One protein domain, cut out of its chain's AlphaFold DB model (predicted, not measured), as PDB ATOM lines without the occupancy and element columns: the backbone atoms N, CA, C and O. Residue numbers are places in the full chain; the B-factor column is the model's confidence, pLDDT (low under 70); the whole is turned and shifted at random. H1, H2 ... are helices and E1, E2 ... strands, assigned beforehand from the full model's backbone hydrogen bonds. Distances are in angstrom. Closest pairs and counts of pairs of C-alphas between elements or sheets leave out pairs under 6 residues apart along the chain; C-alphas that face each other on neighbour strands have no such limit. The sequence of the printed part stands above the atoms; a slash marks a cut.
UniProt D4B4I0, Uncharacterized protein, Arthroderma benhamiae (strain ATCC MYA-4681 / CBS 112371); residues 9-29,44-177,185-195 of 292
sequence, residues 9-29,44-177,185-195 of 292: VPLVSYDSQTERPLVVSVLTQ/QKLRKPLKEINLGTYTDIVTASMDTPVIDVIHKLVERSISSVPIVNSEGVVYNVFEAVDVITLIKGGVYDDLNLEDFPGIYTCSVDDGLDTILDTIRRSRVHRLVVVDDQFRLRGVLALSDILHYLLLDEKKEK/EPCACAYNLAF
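AT A GLANCE: This is residues 9 to 29, 44 to 177 and 185 to 195 of the 292 residues of an uncharacterized protein of Arthroderma benhamiae (strain ATCC MYA-4681 / CBS 112371) (UniProt D4B4I0). A small, loose sandwich of the hairpin E3 and E4 partly face to face with the sheet E5, E6, E7 makes the core; H2 packs on the hairpin, H4 covers the E5 side of the other sheet, and H5 leads away from E7. Far off, the hairpin E1 and E2 makes a long arm. The printed part has 166 residues with five named helices and seven named strands, in the order E1 E2 H1 H2 E3 E4 H3 E5 H4 E6 E7 H5; under half of the residues are in these elements, and the class is mixed, helices and strands. The three-stranded sheet is mixed, in the order E5, E6, E7. The whole is loose, with a radius of gyration of the C-alphas of 18.9 A and spans of 52 by 52 by 29 A.

HOW THE PARTS SIT: E1, residues 9 to 14, and E2, residues 21 to 28, form an antiparallel hairpin, with N 11 and O 25 at 2.8 A; E2 bends by 56 degrees at residue 24. H1, residues 50 to 53, only grazes the three-stranded sheet. H2, residues 70 to 79, comes closest to E3, residues 84 to 88, at the C-alphas of Leu 77 and Ser 84, 6.6 A apart. E3 and E4, residues 94 to 99, form an antiparallel hairpin, with N 87 and O 96 at 2.8 A. H3, residues 102 to 109, is close to H2 but not clearly touching, the closest C-alphas, Ile 74 and Val 103, being 7.8 A apart. E5, residues 125 to 127, H4, residues 132 to 141, and E6, residues 146 to 150, form a strand-helix-strand unit, two parallel neighbour strands with a helix between, with a right-handed crossover; N 126 and O 148 are 2.9 A apart. H4 is on the sheet at a height of 10.5 A and runs along E5, at 11 degrees on the local plane. E6 and E7, residues 156 to 161, form an antiparallel hairpin, with N 149 and O 158 at 2.8 A. The two sheets' best planes are 15 degrees apart, and the closest C-alphas of E4 and E7, Val 94 and Leu 156, are 5.9 A apart. H5, residues 162 to 171, is not on the sheet but is near H4. In H2, H3, H4 and H5 every O i to N i+4 pair is within hydrogen-bond range; H1 is too short for one.

IN THESE COORDINATES: E1, 16.2 A long, begins at C-alpha 9 (152.104, 159.319, 224.131), and E2 is 19.9 A. H2 measures 14.3 A, H4 14.2 A, E7 14.6 A and E4 14.1 A. H4 begins at C-alpha 132 (140.217, 139.162, 217.198). H5, 14.0 A, ends at C-alpha 171 (151.660, 140.827, 227.235).

THE WHOLE: The C-alphas of Gln 17 and Glu 91, the two farthest apart, are 63.4 A apart. Residues 30 to 43 are not printed, with 19.6 A between C-alphas 29 and 44, nor are residues 178 to 184, with 14.6 A between C-alphas 177 and 185. The links H1 to H2 and H3 to E5 are long. The mean pLDDT of the printed part is 81.2; residues 109 to 121, 171 to 177 and 185 to 195 are under 70.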
ATOM      1  N   VAL A   9     150.725 159.041 223.706       85.50
ATOM      2  CA  VAL A   9     152.104 159.319 224.131       85.50
ATOM      3  C   VAL A   9     152.745 160.268 223.122       85.50
ATOM      4  O   VAL A   9     152.798 159.921 221.939       85.50
ATOM      5  N   PRO A  10     153.202 161.458 223.548       86.50
ATOM      6  CA  PRO A  10     153.984 162.328 222.686       86.50
ATOM      7  C   PRO A  10     155.358 161.703 222.426       86.50
ATOM      8  O   PRO A  10     155.991 161.155 223.328       86.50
ATOM      9  N   LEU A  11     155.806 161.782 221.180       84.50
ATOM     10  CA  LEU A  11     157.146 161.415 220.751       84.50
ATOM     11  C   LEU A  11     157.955 162.703 220.663       84.50
ATOM     12  O   LEU A  11     157.621 163.587 219.874       84.50
ATOM     13  N   VAL A  12     158.982 162.812 221.496       86.00
ATOM     14  CA  VAL A  12     159.827 164.003 221.604       86.00
ATOM     15  C   VAL A  12     161.226 163.652 221.116       86.00
ATOM     16  O   VAL A  12     161.777 162.623 221.504       86.00
ATOM     17  N   SER A  13     161.775 164.499 220.255       85.25
ATOM     18  CA  SER A  13     163.175 164.490 219.836       85.25
ATOM     19  C   SER A  13     163.879 165.711 220.416       85.25
ATOM     20  O   SER A  13     163.223 166.650 220.856       85.25
ATOM     21  N   TYR A  14     165.205 165.723 220.388       88.31
ATOM     22  CA  TYR A  14     165.994 166.912 220.692       88.31
ATOM     23  C   TYR A  14     166.625 167.433 219.409       88.31
ATOM     24  O   TYR A  14     167.116 166.650 218.595       88.31
ATOM     25  N   ASP A  15     166.573 168.746 219.216       84.19
ATOM     26  CA  ASP A  15     167.332 169.408 218.162       84.19
ATOM     27  C   ASP A  15     168.803 169.502 218.588       84.19
ATOM     28  O   ASP A  15     169.117 170.049 219.644       84.19
ATOM     29  N   SER A  16     169.708 168.961 217.772       81.81
ATOM     30  CA  SER A  16     171.143 168.933 218.058       81.81
ATOM     31  C   SER A  16     171.805 170.311 218.011       81.81
ATOM     32  O   SER A  16     172.900 170.458 218.549       81.81
ATOM     33  N   GLN A  17     171.173 171.311 217.386       83.38
ATOM     34  CA  GLN A  17     171.715 172.671 217.312       83.38
ATOM     35  C   GLN A  17     171.230 173.563 218.453       83.38
ATOM     36  O   GLN A  17     171.981 174.409 218.933       83.38
ATOM     37  N   THR A  18     169.976 173.397 218.883       85.19
ATOM     38  CA  THR A  18     169.361 174.265 219.901       85.19
ATOM     39  C   THR A  18     169.200 173.605 221.270       85.19
ATOM     40  O   THR A  18     168.829 174.295 222.217       85.19
ATOM     41  N   GLU A  19     169.445 172.292 221.379       84.25
ATOM     42  CA  GLU A  19     169.191 171.446 222.560       84.25
ATOM     43  C   GLU A  19     167.743 171.521 223.081       84.25
ATOM     44  O   GLU A  19     167.439 171.152 224.216       84.25
ATOM     45  N   ARG A  20     166.808 171.983 222.245       84.88
ATOM     46  CA  ARG A  20     165.402 172.128 222.624       84.88
ATOM     47  C   ARG A  20     164.619 170.847 222.341       84.88
ATOM     48  O   ARG A  20     164.850 170.198 221.317       84.88
ATOM     49  N   PRO A  21     163.650 170.500 223.206       86.31
ATOM     50  CA  PRO A  21     162.736 169.405 222.940       86.31
ATOM     51  C   PRO A  21     161.764 169.787 221.815       86.31
ATOM     52  O   PRO A  21     161.065 170.798 221.881       86.31
ATOM     53  N   LEU A  22     161.694 168.942 220.793       85.38
ATOM     54  CA  LEU A  22     160.777 169.028 219.665       85.38
ATOM     55  C   LEU A  22     159.760 167.889 219.749       85.38
ATOM     56  O   LEU A  22     160.124 166.715 219.705       85.38
ATOM     57  N   VAL A  23     158.472 168.219 219.811       84.88
ATOM     58  CA  VAL A  23     157.407 167.213 219.713       84.88
ATOM     59  C   VAL A  23     157.253 166.801 218.250       84.88
ATOM     60  O   VAL A  23     156.742 167.563 217.435       84.88
ATOM     61  N   VAL A  24     157.690 165.588 217.919       86.06
ATOM     62  CA  VAL A  24     157.656 165.039 216.556       86.06
ATOM     63  C   VAL A  24     156.252 164.566 216.192       86.06
ATOM     64  O   VAL A  24     155.764 164.812 215.094       86.06
ATOM     65  N   SER A  25     155.595 163.837 217.095       84.44
ATOM     66  CA  SER A  25     154.271 163.263 216.838       84.44
ATOM     67  C   SER A  25     153.591 162.821 218.130       84.44
ATOM     68  O   SER A  25     154.190 162.830 219.201       84.44
ATOM     69  N   VAL A  26     152.335 162.387 218.032       81.94
ATOM     70  CA  VAL A  26     151.595 161.751 219.125       81.94
ATOM     71  C   VAL A  26     151.149 160.363 218.683       81.94
ATOM     72  O   VAL A  26     150.376 160.201 217.731       81.94
ATOM     73  N   LEU A  27     151.621 159.353 219.407       85.50
ATOM     74  CA  LEU A  27     151.257 157.960 219.201       85.50
ATOM     75  C   LEU A  27     150.024 157.610 220.039       85.50
ATOM     76  O   LEU A  27     149.970 157.903 221.232       85.50
ATOM     77  N   THR A  28     149.026 156.970 219.430       85.44
ATOM     78  CA  THR A  28     147.789 156.540 220.103       85.44
ATOM     79  C   THR A  28     147.616 155.027 220.025       85.44
ATOM     80  O   THR A  28     148.182 154.377 219.144       85.44
ATOM     81  N   GLN A  29     146.794 154.465 220.918       86.62
ATOM     82  CA  GLN A  29     146.479 153.028 220.910       86.62
ATOM     83  C   GLN A  29     145.833 152.607 219.585       86.62
ATOM     84  O   GLN A  29     146.227 151.600 219.006       86.62
ATOM     85  N   GLN A  44     145.022 137.594 210.833       81.69
ATOM     86  CA  GLN A  44     143.927 136.806 210.244       81.69
ATOM     87  C   GLN A  44     143.789 135.389 210.833       81.69
ATOM     88  O   GLN A  44     142.814 134.683 210.569       81.69
ATOM     89  N   LYS A  45     144.783 134.939 211.608       83.31
ATOM     90  CA  LYS A  45     144.776 133.640 212.297       83.31
ATOM     91  C   LYS A  45     144.204 133.740 213.715       83.31
ATOM     92  O   LYS A  45     144.032 132.714 214.365       83.31
ATOM     93  N   LEU A  46     143.894 134.945 214.199       86.06
ATOM     94  CA  LEU A  46     143.416 135.198 215.562       86.06
ATOM     95  C   LEU A  46     141.910 134.945 215.719       86.06
ATOM     96  O   LEU A  46     141.174 135.804 216.191       86.06
ATOM     97  N   ARG A  47     141.476 133.736 215.358       88.94
ATOM     98  CA  ARG A  47     140.060 133.337 215.267       88.94
ATOM     99  C   ARG A  47     139.436 132.875 216.581       88.94
ATOM    100  O   ARG A  47     138.282 132.468 216.601       88.94
ATOM    101  N   LYS A  48     140.204 132.869 217.674       88.00
ATOM    102  CA  LYS A  48     139.695 132.423 218.974       88.00
ATOM    103  C   LYS A  48     138.599 133.382 219.453       88.00
ATOM    104  O   LYS A  48     138.887 134.580 219.514       88.00
ATOM    105  N   PRO A  49     137.416 132.874 219.841       91.88
ATOM    106  CA  PRO A  49     136.322 133.694 220.347       91.88
ATOM    107  C   PRO A  49     136.720 134.560 221.545       91.88
ATOM    108  O   PRO A  49     137.438 134.088 222.440       91.88
ATOM    109  N   LEU A  50     136.186 135.784 221.625       91.44
ATOM    110  CA  LEU A  50     136.409 136.704 222.752       91.44
ATOM    111  C   LEU A  50     136.125 136.061 224.118       91.44
ATOM    112  O   LEU A  50     136.890 136.257 225.070       91.44
ATOM    113  N   LYS A  51     135.067 135.244 224.206       90.00
ATOM    114  CA  LYS A  51     134.697 134.517 225.434       90.00
ATOM    115  C   LYS A  51     135.785 133.561 225.930       90.00
ATOM    116  O   LYS A  51     135.948 133.384 227.133       90.00
ATOM    117  N   GLU A  52     136.550 132.947 225.029       88.75
ATOM    118  CA  GLU A  52     137.584 131.976 225.406       88.75
ATOM    119  C   GLU A  52     138.846 132.659 225.925       88.75
ATOM    120  O   GLU A  52     139.499 132.181 226.860       88.75
ATOM    121  N   ILE A  53     139.181 133.801 225.327       86.81
ATOM    122  CA  ILE A  53     140.348 134.598 225.708       86.81
ATOM    123  C   ILE A  53     140.059 135.538 226.886       86.81
ATOM    124  O   ILE A  53     141.002 136.065 227.478       86.81
ATOM    125  N   ASN A  54     138.786 135.666 227.293       87.12
ATOM    126  CA  ASN A  54     138.308 136.558 228.356       87.12
ATOM    127  C   ASN A  54     138.781 138.002 228.132       87.12
ATOM    128  O   ASN A  54     139.401 138.611 229.009       87.12
ATOM    129  N   LEU A  55     138.546 138.511 226.922       89.69
ATOM    130  CA  LEU A  55     139.008 139.828 226.499       89.69
ATOM    131  C   LEU A  55     137.863 140.843 226.517       89.69
ATOM    132  O   LEU A  55     136.880 140.675 225.806       89.69
ATOM    133  N   GLY A  56     138.031 141.919 227.283       90.44
ATOM    134  CA  GLY A  56     137.024 142.964 227.472       90.44
ATOM    135  C   GLY A  56     136.438 142.963 228.883       90.44
ATOM    136  O   GLY A  56     136.817 142.160 229.738       90.44
ATOM    137  N   THR A  57     135.524 143.898 229.134       92.12
ATOM    138  CA  THR A  57     134.842 144.059 230.424       92.12
ATOM    139  C   THR A  57     133.377 143.663 230.284       92.12
ATOM    140  O   THR A  57     132.659 144.250 229.478       92.12
ATOM    141  N   TYR A  58     132.937 142.683 231.076       93.62
ATOM    142  CA  TYR A  58     131.594 142.081 231.000       93.62
ATOM    143  C   TYR A  58     130.755 142.270 232.276       93.62
ATOM    144  O   TYR A  58     129.605 141.849 232.342       93.62
ATOM    145  N   THR A  59     131.324 142.885 233.312       91.44
ATOM    146  CA  THR A  59     130.695 143.074 234.626       91.44
ATOM    147  C   THR A  59     130.860 144.516 235.081       91.44
ATOM    148  O   THR A  59     131.875 145.127 234.757       91.44
ATOM    149  N   ASP A  60     129.901 145.031 235.856       91.12
ATOM    150  CA  ASP A  60     129.877 146.430 236.332       91.12
ATOM    151  C   ASP A  60     130.028 147.452 235.187       91.12
ATOM    152  O   ASP A  60     130.770 148.431 235.268       91.12
ATOM    153  N   ILE A  61     129.347 147.190 234.066       93.56
ATOM    154  CA  ILE A  61     129.361 148.094 232.918       93.56
ATOM    155  C   ILE A  61     128.478 149.287 233.247       93.56
ATOM    156  O   ILE A  61     127.283 149.152 233.506       93.56
ATOM    157  N   VAL A  62     129.079 150.468 233.209       94.56
ATOM    158  CA  VAL A  62     128.376 151.728 233.424       94.56
ATOM    159  C   VAL A  62     127.570 152.053 232.175       94.56
ATOM    160  O   VAL A  62     128.145 152.166 231.095       94.56
ATOM    161  N   THR A  63     126.261 152.229 232.330       95.06
ATOM    162  CA  THR A  63     125.331 152.566 231.247       95.06
ATOM    163  C   THR A  63     124.566 153.857 231.540       95.06
ATOM    164  O   THR A  63     124.578 154.372 232.667       95.06
ATOM    165  N   ALA A  64     123.915 154.383 230.506       94.25
ATOM    166  CA  ALA A  64     122.978 155.501 230.567       94.25
ATOM    167  C   ALA A  64     121.731 155.197 229.716       94.25
ATOM    168  O   ALA A  64     121.758 154.290 228.884       94.25
ATOM    169  N   SER A  65     120.649 155.944 229.924       92.38
ATOM    170  CA  SER A  65     119.460 155.948 229.059       92.38
ATOM    171  C   SER A  65     119.421 157.220 228.205       92.38
ATOM    172  O   SER A  65     120.176 158.156 228.459       92.38
ATOM    173  N   MET A  66     118.523 157.274 227.216       87.38
ATOM    174  CA  MET A  66     118.291 158.498 226.430       87.38
ATOM    175  C   MET A  66     117.788 159.668 227.289       87.38
ATOM    176  O   MET A  66     118.062 160.814 226.965       87.38
ATOM    177  N   ASP A  67     117.114 159.379 228.407       88.56
ATOM    178  CA  ASP A  67     116.628 160.393 229.355       88.56
ATOM    179  C   ASP A  67     117.719 160.885 230.324       88.56
ATOM    180  O   ASP A  67     117.487 161.796 231.117       88.56
ATOM    181  N   THR A  68     118.898 160.250 230.326       89.38
ATOM    182  CA  THR A  68     119.998 160.642 231.212       89.38
ATOM    183  C   THR A  68     120.628 161.932 230.683       89.38
ATOM    184  O   THR A  68     121.094 161.937 229.546       89.38
ATOM    185  N   PRO A  69     120.716 163.014 231.474       88.12
ATOM    186  CA  PRO A  69     121.294 164.257 230.984       88.12
ATOM    187  C   PRO A  69     122.792 164.078 230.703       88.12
ATOM    188  O   PRO A  69     123.500 163.349 231.406       88.12
ATOM    189  N   VAL A  70     123.299 164.779 229.685       86.94
ATOM    190  CA  VAL A  70     124.695 164.666 229.225       86.94
ATOM    191  C   VAL A  70     125.690 164.888 230.367       86.94
ATOM    192  O   VAL A  70     126.693 164.180 230.466       86.94
ATOM    193  N   ILE A  71     125.402 165.837 231.262       88.00
ATOM    194  CA  ILE A  71     126.260 166.145 232.410       88.00
ATOM    195  C   ILE A  71     126.463 164.929 233.325       88.00
ATOM    196  O   ILE A  71     127.593 164.661 233.734       88.00
ATOM    197  N   ASP A  72     125.427 164.123 233.556       91.12
ATOM    198  CA  ASP A  72     125.515 162.915 234.383       91.12
ATOM    199  C   ASP A  72     126.343 161.829 233.694       91.12
ATOM    200  O   ASP A  72     127.108 161.105 234.339       91.12
ATOM    201  N   VAL A  73     126.248 161.728 232.365       91.50
ATOM    202  CA  VAL A  73     127.100 160.829 231.577       91.50
ATOM    203  C   VAL A  73     128.567 161.260 231.669       91.50
ATOM    204  O   VAL A  73     129.447 160.417 231.858       91.50
ATOM    205  N   ILE A  74     128.848 162.566 231.616       90.56
ATOM    206  CA  ILE A  74     130.198 163.114 231.814       90.56
ATOM    207  C   ILE A  74     130.708 162.814 233.229       90.56
ATOM    208  O   ILE A  74     131.847 162.363 233.378       90.56
ATOM    209  N   HIS A  75     129.874 162.985 234.258       92.06
ATOM    210  CA  HIS A  75     130.226 162.608 235.629       92.06
ATOM    211  C   HIS A  75     130.594 161.122 235.724       92.06
ATOM    212  O   HIS A  75     131.673 160.793 236.220       92.06
ATOM    213  N   LYS A  76     129.790 160.230 235.130       93.44
ATOM    214  CA  LYS A  76     130.093 158.789 235.047       93.44
ATOM    215  C   LYS A  76     131.432 158.506 234.359       93.44
ATOM    216  O   LYS A  76     132.192 157.660 234.835       93.44
ATOM    217  N   LEU A  77     131.743 159.201 233.258       90.75
ATOM    218  CA  LEU A  77     133.018 159.054 232.543       90.75
ATOM    219  C   LEU A  77     134.218 159.376 233.445       90.75
ATOM    220  O   LEU A  77     135.199 158.627 233.450       90.75
ATOM    221  N   VAL A  78     134.131 160.472 234.203       90.50
ATOM    222  CA  VAL A  78     135.204 160.941 235.092       90.50
ATOM    223  C   VAL A  78     135.330 160.043 236.322       90.50
ATOM    224  O   VAL A  78     136.412 159.507 236.570       90.50
ATOM    225  N   GLU A  79     134.235 159.810 237.046       92.44
ATOM    226  CA  GLU A  79     134.217 159.024 238.289       92.44
ATOM    227  C   GLU A  79     134.734 157.604 238.084       92.44
ATOM    228  O   GLU A  79     135.521 157.088 238.879       92.44
ATOM    229  N   ARG A  80     134.319 156.961 236.987       89.00
ATOM    230  CA  ARG A  80     134.719 155.585 236.674       89.00
ATOM    231  C   ARG A  80     135.993 155.523 235.830       89.00
ATOM    232  O   ARG A  80     136.460 154.431 235.515       89.00
ATOM    233  N   SER A  81     136.586 156.674 235.484       86.69
ATOM    234  CA  SER A  81     137.791 156.784 234.643       86.69
ATOM    235  C   SER A  81     137.689 156.019 233.311       86.69
ATOM    236  O   SER A  81     138.684 155.556 232.734       86.69
ATOM    237  N   ILE A  82     136.469 155.893 232.795       87.75
ATOM    238  CA  ILE A  82     136.154 155.239 231.524       87.75
ATOM    239  C   ILE A  82     136.178 156.273 230.393       87.75
ATOM    240  O   ILE A  82     136.473 157.446 230.600       87.75
ATOM    241  N   SER A  83     136.009 155.845 229.141       85.50
ATOM    242  CA  SER A  83     135.968 156.798 228.018       85.50
ATOM    243  C   SER A  83     134.806 156.599 227.069       85.50
ATOM    244  O   SER A  83     134.781 157.245 226.026       85.50
ATOM    245  N   SER A  84     133.883 155.716 227.429       90.06
ATOM    246  CA  SER A  84     132.559 155.682 226.843       90.06
ATOM    247  C   SER A  84     131.550 155.137 227.832       90.06
ATOM    248  O   SER A  84     131.918 154.386 228.738       90.06
ATOM    249  N   VAL A  85     130.290 155.466 227.587       92.88
ATOM    250  CA  VAL A  85     129.125 154.932 228.282       92.88
ATOM    251  C   VAL A  85     128.142 154.440 227.216       92.88
ATOM    252  O   VAL A  85     127.692 155.246 226.401       92.88
ATOM    253  N   PRO A  86     127.827 153.135 227.160       93.75
ATOM    254  CA  PRO A  86     126.754 152.633 226.313       93.75
ATOM    255  C   PRO A  86     125.404 153.200 226.759       93.75
ATOM    256  O   PRO A  86     125.082 153.198 227.952       93.75
ATOM    257  N   ILE A  87     124.619 153.654 225.789       92.56
ATOM    258  CA  ILE A  87     123.250 154.118 225.969       92.56
ATOM    259  C   ILE A  87     122.322 152.953 225.639       92.56
ATOM    260  O   ILE A  87     122.350 152.420 224.526       92.56
ATOM    261  N   VAL A  88     121.527 152.539 226.620       94.31
ATOM    262  CA  VAL A  88     120.665 151.356 226.551       94.31
ATOM    263  C   VAL A  88     119.217 151.703 226.873       94.31
ATOM    264  O   VAL A  88     118.932 152.690 227.552       94.31
ATOM    265  N   ASN A  89     118.298 150.871 226.394       93.50
ATOM    266  CA  ASN A  89     116.881 150.959 226.734       93.50
ATOM    267  C   ASN A  89     116.544 150.179 228.020       93.50
ATOM    268  O   ASN A  89     117.400 149.523 228.617       93.50
ATOM    269  N   SER A  90     115.272 150.208 228.428       92.31
ATOM    270  CA  SER A  90     114.765 149.470 229.596       92.31
ATOM    271  C   SER A  90     114.903 147.946 229.488       92.31
ATOM    272  O   SER A  90     114.915 147.256 230.504       92.31
ATOM    273  N   GLU A  91     115.023 147.412 228.275       92.19
ATOM    274  CA  GLU A  91     115.209 145.983 227.989       92.19
ATOM    275  C   GLU A  91     116.698 145.587 227.887       92.19
ATOM    276  O   GLU A  91     117.025 144.412 227.703       92.19
ATOM    277  N   GLY A  92     117.614 146.555 228.022       91.06
ATOM    278  CA  GLY A  92     119.062 146.368 227.913       91.06
ATOM    279  C   GLY A  92     119.605 146.346 226.481       91.06
ATOM    280  O   GLY A  92     120.780 146.027 226.291       91.06
ATOM    281  N   VAL A  93     118.784 146.673 225.480       94.00
ATOM    282  CA  VAL A  93     119.187 146.824 224.074       94.00
ATOM    283  C   VAL A  93     120.003 148.101 223.910       94.00
ATOM    284  O   VAL A  93     119.634 149.153 224.433       94.00
ATOM    285  N   VAL A  94     121.123 148.010 223.195       92.62
ATOM    286  CA  VAL A  94     122.031 149.138 222.956       92.62
ATOM    287  C   VAL A  94     121.473 150.027 221.846       92.62
ATOM    288  O   VAL A  94     121.341 149.582 220.708       92.62
ATOM    289  N   TYR A  95     121.193 151.291 222.167       89.31
ATOM    290  CA  TYR A  95     120.820 152.311 221.182       89.31
ATOM    291  C   TYR A  95     122.003 153.121 220.692       89.31
ATOM    292  O   TYR A  95     121.990 153.558 219.546       89.31
ATOM    293  N   ASN A  96     122.980 153.383 221.565       88.25
ATOM    294  CA  ASN A  96     124.101 154.249 221.232       88.25
ATOM    295  C   ASN A  96     125.302 154.072 222.164       88.25
ATOM    296  O   ASN A  96     125.260 153.297 223.121       88.25
ATOM    297  N   VAL A  97     126.381 154.803 221.900       88.81
ATOM    298  CA  VAL A  97     127.553 154.909 222.763       88.81
ATOM    299  C   VAL A  97     127.974 156.362 222.830       88.81
ATOM    300  O   VAL A  97     128.302 156.957 221.813       88.81
ATOM    301  N   PHE A  98     128.018 156.906 224.039       88.81
ATOM    302  CA  PHE A  98     128.564 158.231 224.279       88.81
ATOM    303  C   PHE A  98     130.051 158.115 224.596       88.81
ATOM    304  O   PHE A  98     130.416 157.519 225.615       88.81
ATOM    305  N   GLU A  99     130.926 158.653 223.750       86.44
ATOM    306  CA  GLU A  99     132.369 158.660 223.976       86.44
ATOM    307  C   GLU A  99     132.845 159.982 224.593       86.44
ATOM    308  O   GLU A  99     132.334 161.064 224.336       86.44
ATOM    309  N   ALA A 100     133.930 159.932 225.367       85.12
ATOM    310  CA  ALA A 100     134.525 161.138 225.951       85.12
ATOM    311  C   ALA A 100     135.011 162.156 224.895       85.12
ATOM    312  O   ALA A 100     135.220 163.324 225.216       85.12
ATOM    313  N   VAL A 101     135.235 161.719 223.650       80.50
ATOM    314  CA  VAL A 101     135.593 162.613 222.538       80.50
ATOM    315  C   VAL A 101     134.403 163.445 222.050       80.50
ATOM    316  O   VAL A 101     134.630 164.551 221.556       80.50
ATOM    317  N   ASP A 102     133.174 162.973 222.273       79.25
ATOM    318  CA  ASP A 102     131.932 163.646 221.870       79.25
ATOM    319  C   ASP A 102     131.641 164.867 222.755       79.25
ATOM    320  O   ASP A 102     130.991 165.822 222.348       79.25
ATOM    321  N   VAL A 103     132.223 164.927 223.955       82.38
ATOM    322  CA  VAL A 103     132.120 166.114 224.822       82.38
ATOM    323  C   VAL A 103     132.666 167.366 224.118       82.38
ATOM    324  O   VAL A 103     132.142 168.465 224.286       82.38
ATOM    325  N   ILE A 104     133.703 167.216 223.284       78.50
ATOM    326  CA  ILE A 104     134.290 168.341 222.540       78.50
ATOM    327  C   ILE A 104     133.328 168.840 221.458       78.50
ATOM    328  O   ILE A 104     133.271 170.047 221.212       78.50
ATOM    329  N   THR A 105     132.609 167.938 220.786       73.25
ATOM    330  CA  THR A 105     131.643 168.325 219.749       73.25
ATOM    331  C   THR A 105     130.430 169.011 220.368       73.25
ATOM    332  O   THR A 105     130.010 170.036 219.837       73.25
ATOM    333  N   LEU A 106     129.970 168.559 221.538       74.69
ATOM    334  CA  LEU A 106     128.897 169.208 222.305       74.69
ATOM    335  C   LEU A 106     129.255 170.640 222.717       74.69
ATOM    336  O   LEU A 106     128.512 171.575 222.424       74.69
ATOM    337  N   ILE A 107     130.443 170.843 223.307       74.00
ATOM    338  CA  ILE A 107     130.906 172.186 223.706       74.00
ATOM    339  C   ILE A 107     130.993 173.122 222.493       74.00
ATOM    340  O   ILE A 107     130.640 174.294 222.583       74.00
ATOM    341  N   LYS A 108     131.458 172.617 221.343       70.50
ATOM    342  CA  LYS A 108     131.555 173.416 220.111       70.50
ATOM    343  C   LYS A 108     130.193 173.742 219.498       70.50
ATOM    344  O   LYS A 108     130.072 174.789 218.871       70.50
ATOM    345  N   GLY A 109     129.214 172.852 219.649       66.88
ATOM    346  CA  GLY A 109     127.851 173.032 219.149       66.88
ATOM    347  C   GLY A 109     126.976 173.915 220.039       66.88
ATOM    348  O   GLY A 109     125.963 174.418 219.570       66.88
ATOM    349  N   GLY A 110     127.355 174.122 221.307       65.31
ATOM    350  CA  GLY A 110     126.583 174.926 222.262       65.31
ATOM    351  C   GLY A 110     125.259 174.286 222.702       65.31
ATOM    352  O   GLY A 110     124.473 174.941 223.380       65.31
ATOM    353  N   VAL A 111     125.020 173.024 222.331       63.03
ATOM    354  CA  VAL A 111     123.847 172.231 222.715       63.03
ATOM    355  C   VAL A 111     124.291 171.259 223.803       63.03
ATOM    356  O   VAL A 111     125.062 170.336 223.541       63.03
ATOM    357  N   TYR A 112     123.856 171.512 225.034       61.78
ATOM    358  CA  TYR A 112     124.248 170.735 226.216       61.78
ATOM    359  C   TYR A 112     123.192 169.713 226.646       61.78
ATOM    360  O   TYR A 112     123.505 168.816 227.426       61.78
ATOM    361  N   ASP A 113     121.967 169.846 226.134       56.44
ATOM    362  CA  ASP A 113     120.798 169.188 226.717       56.44
ATOM    363  C   ASP A 113     120.365 167.924 225.964       56.44
ATOM    364  O   ASP A 113     119.820 167.015 226.584       56.44
ATOM    365  N   ASP A 114     120.684 167.800 224.670       58.00
ATOM    366  CA  ASP A 114     120.226 166.670 223.861       58.00
ATOM    367  C   ASP A 114     121.345 165.667 223.550       58.00
ATOM    368  O   ASP A 114     122.300 165.946 222.823       58.00
ATOM    369  N   LEU A 115     121.158 164.430 224.028       59.44
ATOM    370  CA  LEU A 115     121.852 163.228 223.533       59.44
ATOM    371  C   LEU A 115     121.407 162.834 222.113       59.44
ATOM    372  O   LEU A 115     121.906 161.851 221.557       59.44
ATOM    373  N   ASN A 116     120.459 163.574 221.534       55.91
ATOM    374  CA  ASN A 116     119.902 163.348 220.213       55.91
ATOM    375  C   ASN A 116     120.891 163.823 219.132       55.91
ATOM    376  O   ASN A 116     120.660 164.798 218.422       55.91
ATOM    377  N   LEU A 117     122.051 163.170 219.049       55.53
ATOM    378  CA  LEU A 117     123.061 163.476 218.036       55.53
ATOM    379  C   LEU A 117     122.688 162.714 216.757       55.53
ATOM    380  O   LEU A 117     123.226 161.662 216.462       55.53
ATOM    381  N   GLU A 118     121.734 163.207 215.971       52.31
ATOM    382  CA  GLU A 118     121.308 162.540 214.724       52.31
ATOM    383  C   GLU A 118     122.469 162.253 213.728       52.31
ATOM    384  O   GLU A 118     122.330 161.411 212.846       52.31
ATOM    385  N   ASP A 119     123.649 162.849 213.942       53.09
ATOM    386  CA  ASP A 119     124.908 162.633 213.213       53.09
ATOM    387  C   ASP A 119     125.911 161.675 213.911       53.09
ATOM    388  O   ASP A 119     127.133 161.863 213.841       53.09
ATOM    389  N   PHE A 120     125.456 160.626 214.606       59.44
ATOM    390  CA  PHE A 120     126.395 159.625 215.135       59.44
ATOM    391  C   PHE A 120     126.976 158.742 214.015       59.44
ATOM    392  O   PHE A 120     126.223 158.161 213.232       59.44
ATOM    393  N   PRO A 121     128.305 158.515 213.975       59.19
ATOM    394  CA  PRO A 121     128.980 157.711 212.944       59.19
ATOM    395  C   PRO A 121     128.706 156.188 213.011       59.19
ATOM    396  O   PRO A 121     129.468 155.396 212.452       59.19
ATOM    397  N   GLY A 122     127.612 155.768 213.652       70.19
ATOM    398  CA  GLY A 122     127.258 154.373 213.892       70.19
ATOM    399  C   GLY A 122     128.025 153.750 215.061       70.19
ATOM    400  O   GLY A 122     129.108 154.191 215.446       70.19
ATOM    401  N   ILE A 123     127.444 152.700 215.642       83.62
ATOM    402  CA  ILE A 123     128.034 151.963 216.764       83.62
ATOM    403  C   ILE A 123     128.802 150.774 216.210       83.62
ATOM    404  O   ILE A 123     128.271 149.981 215.432       83.62
ATOM    405  N   TYR A 124     130.038 150.602 216.663       89.25
ATOM    406  CA  TYR A 124     130.786 149.387 216.381       89.25
ATOM    407  C   TYR A 124     130.452 148.330 217.429       89.25
ATOM    408  O   TYR A 124     130.835 148.447 218.595       89.25
ATOM    409  N   THR A 125     129.734 147.297 217.002       92.62
ATOM    410  CA  THR A 125     129.351 146.163 217.842       92.62
ATOM    411  C   THR A 125     130.118 144.901 217.463       92.62
ATOM    412  O   THR A 125     130.504 144.730 216.306       92.62
ATOM    413  N   CYS A 126     130.310 144.004 218.424       93.69
ATOM    414  CA  CYS A 126     130.810 142.648 218.196       93.69
ATOM    415  C   CYS A 126     130.072 141.635 219.082       93.69
ATOM    416  O   CYS A 126     129.448 142.002 220.076       93.69
ATOM    417  N   SER A 127     130.144 140.358 218.723       94.75
ATOM    418  CA  SER A 127     129.660 139.241 219.533       94.75
ATOM    419  C   SER A 127     130.768 138.691 220.437       94.75
ATOM    420  O   SER A 127     131.962 138.828 220.170       94.75
ATOM    421  N   VAL A 128     130.376 138.005 221.512       93.31
ATOM    422  CA  VAL A 128     131.291 137.207 222.351       93.31
ATOM    423  C   VAL A 128     131.939 136.042 221.595       93.31
ATOM    424  O   VAL A 128     132.963 135.513 222.042       93.31
ATOM    425  N   ASP A 129     131.337 135.648 220.475       93.81
ATOM    426  CA  ASP A 129     131.811 134.576 219.604       93.81
ATOM    427  C   ASP A 129     132.785 135.065 218.526       93.81
ATOM    428  O   ASP A 129     133.464 134.244 217.908       93.81
ATOM    429  N   ASP A 130     132.906 136.384 218.339       93.81
ATOM    430  CA  ASP A 130     133.806 136.954 217.341       93.81
ATOM    431  C   ASP A 130     135.273 136.730 217.718       93.81
ATOM    432  O   ASP A 130     135.666 136.739 218.891       93.81
ATOM    433  N   GLY A 131     136.099 136.546 216.691       92.06
ATOM    434  CA  GLY A 131     137.545 136.481 216.820       92.06
ATOM    435  C   GLY A 131     138.192 137.865 216.802       92.06
ATOM    436  O   GLY A 131     137.617 138.871 216.369       92.06
ATOM    437  N   LEU A 132     139.443 137.925 217.255       91.62
ATOM    438  CA  LEU A 132     140.217 139.162 217.198       91.62
ATOM    439  C   LEU A 132     140.600 139.532 215.758       91.62
ATOM    440  O   LEU A 132     140.846 140.701 215.474       91.62
ATOM    441  N   ASP A 133     140.616 138.563 214.844       91.31
ATOM    442  CA  ASP A 133     140.775 138.781 213.408       91.31
ATOM    443  C   ASP A 133     139.671 139.681 212.836       91.31
ATOM    444  O   ASP A 133     139.982 140.666 212.161       91.31
ATOM    445  N   THR A 134     138.404 139.409 213.166       93.31
ATOM    446  CA  THR A 134     137.259 140.229 212.737       93.31
ATOM    447  C   THR A 134     137.367 141.647 213.291       93.31
ATOM    448  O   THR A 134     137.264 142.621 212.549       93.31
ATOM    449  N   ILE A 135     137.674 141.771 214.584       93.62
ATOM    450  CA  ILE A 135     137.789 143.062 215.277       93.62
ATOM    451  C   ILE A 135     138.942 143.900 214.713       93.62
ATOM    452  O   ILE A 135     138.807 145.110 214.507       93.62
ATOM    453  N   LEU A 136     140.089 143.275 214.436       91.69
ATOM    454  CA  LEU A 136     141.226 143.950 213.814       91.69
ATOM    455  C   LEU A 136     140.922 144.357 212.368       91.69
ATOM    456  O   LEU A 136     141.379 145.420 211.946       91.69
ATOM    457  N   ASP A 137     140.125 143.585 211.624       91.94
ATOM    458  CA  ASP A 137     139.663 143.999 210.294       91.94
ATOM    459  C   ASP A 137     138.715 145.211 210.372       91.94
ATOM    460  O   ASP A 137     138.834 146.139 209.568       91.94
ATOM    461  N   THR A 138     137.859 145.294 211.397       92.12
ATOM    462  CA  THR A 138     137.061 146.504 211.667       92.12
ATOM    463  C   THR A 138     137.957 147.710 211.966       92.12
ATOM    464  O   THR A 138     137.767 148.779 211.388       92.12
ATOM    465  N   ILE A 139     138.990 147.553 212.804       91.50
ATOM    466  CA  ILE A 139     139.961 148.624 213.124       91.50
ATOM    467  C   ILE A 139     140.770 149.052 211.885       91.50
ATOM    468  O   ILE A 139     141.152 150.222 211.746       91.50
ATOM    469  N   ARG A 140     141.041 148.115 210.971       89.44
ATOM    470  CA  ARG A 140     141.729 148.377 209.703       89.44
ATOM    471  C   ARG A 140     140.900 149.308 208.815       89.44
ATOM    472  O   ARG A 140     141.440 150.295 208.305       89.44
ATOM    473  N   ARG A 141     139.607 149.006 208.652       88.81
ATOM    474  CA  ARG A 141     138.682 149.717 207.749       88.81
ATOM    475  C   ARG A 141     138.131 151.007 208.347       88.81
ATOM    476  O   ARG A 141     137.942 151.982 207.625       88.81
ATOM    477  N   SER A 142     137.928 151.032 209.659       86.69
ATOM    478  CA  SER A 142     137.184 152.084 210.343       86.69
ATOM    479  C   SER A 142     137.947 152.655 211.535       86.69
ATOM    480  O   SER A 142     138.849 152.041 212.110       86.69
ATOM    481  N   ARG A 143     137.619 153.891 211.916       82.00
ATOM    482  CA  ARG A 143     138.224 154.552 213.076       82.00
ATOM    483  C   ARG A 143     137.449 154.218 214.342       82.00
ATOM    484  O   ARG A 143     136.734 155.050 214.876       82.00
ATOM    485  N   VAL A 144     137.647 152.999 214.826       82.06
ATOM    486  CA  VAL A 144     136.984 152.496 216.031       82.06
ATOM    487  C   VAL A 144     137.826 152.796 217.262       82.06
ATOM    488  O   VAL A 144     139.006 152.442 217.301       82.06
ATOM    489  N   HIS A 145     137.239 153.456 218.261       74.00
ATOM    490  CA  HIS A 145     137.895 153.721 219.549       74.00
ATOM    491  C   HIS A 145     137.421 152.755 220.630       74.00
ATOM    492  O   HIS A 145     138.195 152.456 221.546       74.00
ATOM    493  N   ARG A 146     136.202 152.219 220.501       82.75
ATOM    494  CA  ARG A 146     135.622 151.196 221.376       82.75
ATOM    495  C   ARG A 146     134.636 150.319 220.619       82.75
ATOM    496  O   ARG A 146     134.018 150.777 219.663       82.75
ATOM    497  N   LEU A 147     134.506 149.071 221.059       91.50
ATOM    498  CA  LEU A 147     133.496 148.142 220.564       91.50
ATOM    499  C   LEU A 147     132.551 147.757 221.698       91.50
ATOM    500  O   LEU A 147     132.993 147.508 222.823       91.50
ATOM    501  N   VAL A 148     131.259 147.693 221.401       94.25
ATOM    502  CA  VAL A 148     130.249 147.192 222.337       94.25
ATOM    503  C   VAL A 148     129.995 145.725 222.047       94.25
ATOM    504  O   VAL A 148     129.670 145.360 220.922       94.25
ATOM    505  N   VAL A 149     130.136 144.884 223.064       95.12
ATOM    506  CA  VAL A 149     129.828 143.465 222.936       95.12
ATOM    507  C   VAL A 149     128.337 143.272 223.180       95.12
ATOM    508  O   VAL A 149     127.843 143.626 224.254       95.12
ATOM    509  N   VAL A 150     127.634 142.714 222.201       95.50
ATOM    510  CA  VAL A 150     126.184 142.486 222.235       95.50
ATOM    511  C   VAL A 150     125.848 141.010 222.033       95.50
ATOM    512  O   VAL A 150     126.696 140.226 221.605       95.50
ATOM    513  N   ASP A 151     124.625 140.619 222.389       94.19
ATOM    514  CA  ASP A 151     124.058 139.318 222.014       94.19
ATOM    515  C   ASP A 151     123.210 139.395 220.733       94.19
ATOM    516  O   ASP A 151     123.080 140.452 220.115       94.19
ATOM    517  N   ASP A 152     122.598 138.269 220.356       93.31
ATOM    518  CA  ASP A 152     121.750 138.147 219.162       93.31
ATOM    519  C   ASP A 152     120.510 139.062 219.183       93.31
ATOM    520  O   ASP A 152     119.896 139.300 218.145       93.31
ATOM    521  N   GLN A 153     120.118 139.576 220.356       93.25
ATOM    522  CA  GLN A 153     119.018 140.530 220.525       93.25
ATOM    523  C   GLN A 153     119.520 141.973 220.700       93.25
ATOM    524  O   GLN A 153     118.772 142.823 221.180       93.25
ATOM    525  N   PHE A 154     120.780 142.261 220.345       92.50
ATOM    526  CA  PHE A 154     121.432 143.564 220.536       92.50
ATOM    527  C   PHE A 154     121.478 144.038 221.998       92.50
ATOM    528  O   PHE A 154     121.649 145.231 222.275       92.50
ATOM    529  N   ARG A 155     121.360 143.119 222.964       94.88
ATOM    530  CA  ARG A 155     121.481 143.466 224.381       94.88
ATOM    531  C   ARG A 155     122.935 143.580 224.780       94.88
ATOM    532  O   ARG A 155     123.769 142.768 224.380       94.88
ATOM    533  N   LEU A 156     123.227 144.571 225.614       95.94
ATOM    534  CA  LEU A 156     124.570 144.824 226.114       95.94
ATOM    535  C   LEU A 156     125.090 143.622 226.914       95.94
ATOM    536  O   LEU A 156     124.508 143.224 227.924       95.94
ATOM    537  N   ARG A 157     126.229 143.074 226.489       95.56
ATOM    538  CA  ARG A 157     126.967 142.029 227.214       95.56
ATOM    539  C   ARG A 157     128.293 142.522 227.757       95.56
ATOM    540  O   ARG A 157     128.715 142.066 228.815       95.56
ATOM    541  N   GLY A 158     128.956 143.422 227.043       94.25
ATOM    542  CA  GLY A 158     130.321 143.820 227.347       94.25
ATOM    543  C   GLY A 158     130.738 145.105 226.659       94.25
ATOM    544  O   GLY A 158     130.066 145.605 225.761       94.25
ATOM    545  N   VAL A 159     131.897 145.613 227.051       93.62
ATOM    546  CA  VAL A 159     132.614 146.658 226.320       93.62
ATOM    547  C   VAL A 159     134.044 146.191 226.113       93.62
ATOM    548  O   VAL A 159     134.694 145.703 227.039       93.62
ATOM    549  N   LEU A 160     134.537 146.362 224.893       93.00
ATOM    550  CA  LEU A 160     135.900 146.043 224.511       93.00
ATOM    551  C   LEU A 160     136.653 147.332 224.178       93.00
ATOM    552  O   LEU A 160     136.333 148.043 223.218       93.00
ATOM    553  N   ALA A 161     137.670 147.646 224.981       89.50
ATOM    554  CA  ALA A 161     138.529 148.798 224.753       89.50
ATOM    555  C   ALA A 161     139.754 148.420 223.909       89.50
ATOM    556  O   ALA A 161     140.312 147.328 224.030       89.50
ATOM    557  N   LEU A 162     140.271 149.376 223.129       89.44
ATOM    558  CA  LEU A 162     141.543 149.203 222.415       89.44
ATOM    559  C   LEU A 162     142.716 148.880 223.357       89.44
ATOM    560  O   LEU A 162     143.645 148.176 222.969       89.44
ATOM    561  N   SER A 163     142.684 149.368 224.600       86.44
ATOM    562  CA  SER A 163     143.689 149.026 225.611       86.44
ATOM    563  C   SER A 163     143.720 147.535 225.922       86.44
ATOM    564  O   SER A 163     144.807 146.994 226.114       86.44
ATOM    565  N   ASP A 164     142.558 146.884 225.944       89.50
ATOM    566  CA  ASP A 164     142.429 145.466 226.278       89.50
ATOM    567  C   ASP A 164     143.054 144.634 225.161       89.50
ATOM    568  O   ASP A 164     143.911 143.787 225.410       89.50
ATOM    569  N   ILE A 165     142.714 144.969 223.910       89.81
ATOM    570  CA  ILE A 165     143.288 144.350 222.710       89.81
ATOM    571  C   ILE A 165     144.809 144.521 222.688       89.81
ATOM    572  O   ILE A 165     145.547 143.557 222.487       89.81
ATOM    573  N   LEU A 166     145.299 145.742 222.919       86.25
ATOM    574  CA  LEU A 166     146.731 146.027 222.914       86.25
ATOM    575  C   LEU A 166     147.463 145.273 224.033       86.25
ATOM    576  O   LEU A 166     148.569 144.781 223.821       86.25
ATOM    577  N   HIS A 167     146.851 145.160 225.214       84.88
ATOM    578  CA  HIS A 167     147.405 144.396 226.328       84.88
ATOM    579  C   HIS A 167     147.476 142.900 225.999       84.88
ATOM    580  O   HIS A 167     148.499 142.266 226.255       84.88
ATOM    581  N   TYR A 168     146.426 142.343 225.393       86.25
ATOM    582  CA  TYR A 168     146.389 140.945 224.969       86.25
ATOM    583  C   TYR A 168     147.456 140.628 223.913       86.25
ATOM    584  O   TYR A 168     148.202 139.664 224.063       86.25
ATOM    585  N   LEU A 169     147.596 141.476 222.889       83.12
ATOM    586  CA  LEU A 169     148.587 141.273 221.829       83.12
ATOM    587  C   LEU A 169     150.038 141.388 222.326       83.12
ATOM    588  O   LEU A 169     150.909 140.710 221.790       83.12
ATOM    589  N   LEU A 170     150.314 142.236 223.325       76.31
ATOM    590  CA  LEU A 170     151.686 142.526 223.767       76.31
ATOM    591  C   LEU A 170     152.158 141.739 224.999       76.31
ATOM    592  O   LEU A 170     153.367 141.587 225.171       76.31
ATOM    593  N   LEU A 171     151.265 141.308 225.899       69.06
ATOM    594  CA  LEU A 171     151.660 140.827 227.235       69.06
ATOM    595  C   LEU A 171     151.243 139.392 227.577       69.06
ATOM    596  O   LEU A 171     151.745 138.848 228.566       69.06
ATOM    597  N   ASP A 172     150.383 138.740 226.791       59.62
ATOM    598  CA  ASP A 172     149.849 137.415 227.138       59.62
ATOM    599  C   ASP A 172     150.790 136.234 226.786       59.62
ATOM    600  O   ASP A 172     150.360 135.151 226.400       59.62
ATOM    601  N   GLU A 173     152.101 136.374 227.036       46.62
ATOM    602  CA  GLU A 173     153.067 135.253 227.020       46.62
ATOM    603  C   GLU A 173     152.866 134.266 228.197       46.62
ATOM    604  O   GLU A 173     153.427 133.164 228.225       46.62
ATOM    605  N   LYS A 174     152.101 134.647 229.233       42.97
ATOM    606  CA  LYS A 174     152.106 133.943 230.533       42.97
ATOM    607  C   LYS A 174     151.042 132.859 230.714       42.97
ATOM    608  O   LYS A 174     151.216 132.015 231.596       42.97
ATOM    609  N   LYS A 175     149.973 132.818 229.910       44.94
ATOM    610  CA  LYS A 175     148.879 131.841 230.110       44.94
ATOM    611  C   LYS A 175     149.102 130.488 229.417       44.94
ATOM    612  O   LYS A 175     148.523 129.490 229.841       44.94
ATOM    613  N   GLU A 176     150.005 130.394 228.438       43.19
ATOM    614  CA  GLU A 176     150.246 129.139 227.703       43.19
ATOM    615  C   GLU A 176     151.035 128.073 228.475       43.19
ATOM    616  O   GLU A 176     150.942 126.882 228.166       43.19
ATOM    617  N   LYS A 177     151.768 128.439 229.535       40.00
ATOM    618  CA  LYS A 177     152.569 127.456 230.290       40.00
ATOM    619  C   LYS A 177     151.734 126.452 231.102       40.00
ATOM    620  O   LYS A 177     152.304 125.484 231.593       40.00
ATOM    621  N   GLU A 185     147.077 125.319 217.746       40.56
ATOM    622  CA  GLU A 185     146.695 126.493 216.960       40.56
ATOM    623  C   GLU A 185     147.594 127.666 217.356       40.56
ATOM    624  O   GLU A 185     147.886 127.819 218.549       40.56
ATOM    625  N   PRO A 186     148.085 128.472 216.394       41.31
ATOM    626  CA  PRO A 186     148.973 129.581 216.701       41.31
ATOM    627  C   PRO A 186     148.220 130.605 217.549       41.31
ATOM    628  O   PRO A 186     147.238 131.206 217.125       41.31
ATOM    629  N   CYS A 187     148.670 130.771 218.784       40.25
ATOM    630  CA  CYS A 187     148.119 131.740 219.712       40.25
ATOM    631  C   CYS A 187     148.728 133.125 219.434       40.25
ATOM    632  O   CYS A 187     149.864 133.229 218.966       40.25
ATOM    633  N   ALA A 188     147.992 134.192 219.759       43.38
ATOM    634  CA  ALA A 188     148.424 135.581 219.558       43.38
ATOM    635  C   ALA A 188     149.767 135.924 220.228       43.38
ATOM    636  O   ALA A 188     150.433 136.880 219.856       43.38
ATOM    637  N   CYS A 189     150.196 135.126 221.203       37.19
ATOM    638  CA  CYS A 189     151.424 135.345 221.955       37.19
ATOM    639  C   CYS A 189     152.717 134.966 221.211       37.19
ATOM    640  O   CYS A 189     153.796 135.133 221.771       37.19
ATOM    641  N   ALA A 190     152.653 134.459 219.972       36.00
ATOM    642  CA  ALA A 190     153.854 134.230 219.159       36.00
ATOM    643  C   ALA A 190     154.420 135.521 218.530       36.00
ATOM    644  O   ALA A 190     155.549 135.520 218.032       36.00
ATOM    645  N   TYR A 191     153.671 136.629 218.559       48.38
ATOM    646  CA  TYR A 191     154.057 137.895 217.929       48.38
ATOM    647  C   TYR A 191     154.878 138.748 218.901       48.38
ATOM    648  O   TYR A 191     154.418 139.734 219.469       48.38
ATOM    649  N   ASN A 192     156.110 138.304 219.135       34.62
ATOM    650  CA  ASN A 192     157.051 138.943 220.045       34.62
ATOM    651  C   ASN A 192     157.370 140.393 219.618       34.62
ATOM    652  O   ASN A 192     157.368 140.720 218.428       34.62
ATOM    653  N   LEU A 193     157.751 141.239 220.584       36.62
ATOM    654  CA  LEU A 193     158.155 142.647 220.394       36.62
ATOM    655  C   LEU A 193     159.273 142.823 219.336       36.62
ATOM    656  O   LEU A 193     159.439 143.908 218.785       36.62
ATOM    657  N   ALA A 194     159.996 141.745 219.008       34.44
ATOM    658  CA  ALA A 194     160.982 141.663 217.929       34.44
ATOM    659  C   ALA A 194     160.412 141.920 216.517       34.44
ATOM    660  O   ALA A 194     161.181 142.269 215.628       34.44
ATOM    661  N   PHE A 195     159.093 141.800 216.309       34.62
ATOM    662  CA  PHE A 195     158.423 142.168 215.051       34.62
ATOM    663  C   PHE A 195     157.873 143.600 215.045       34.62
ATOM    664  O   PHE A 195     157.670 144.163 213.977       34.62
TER     665      PHE A 195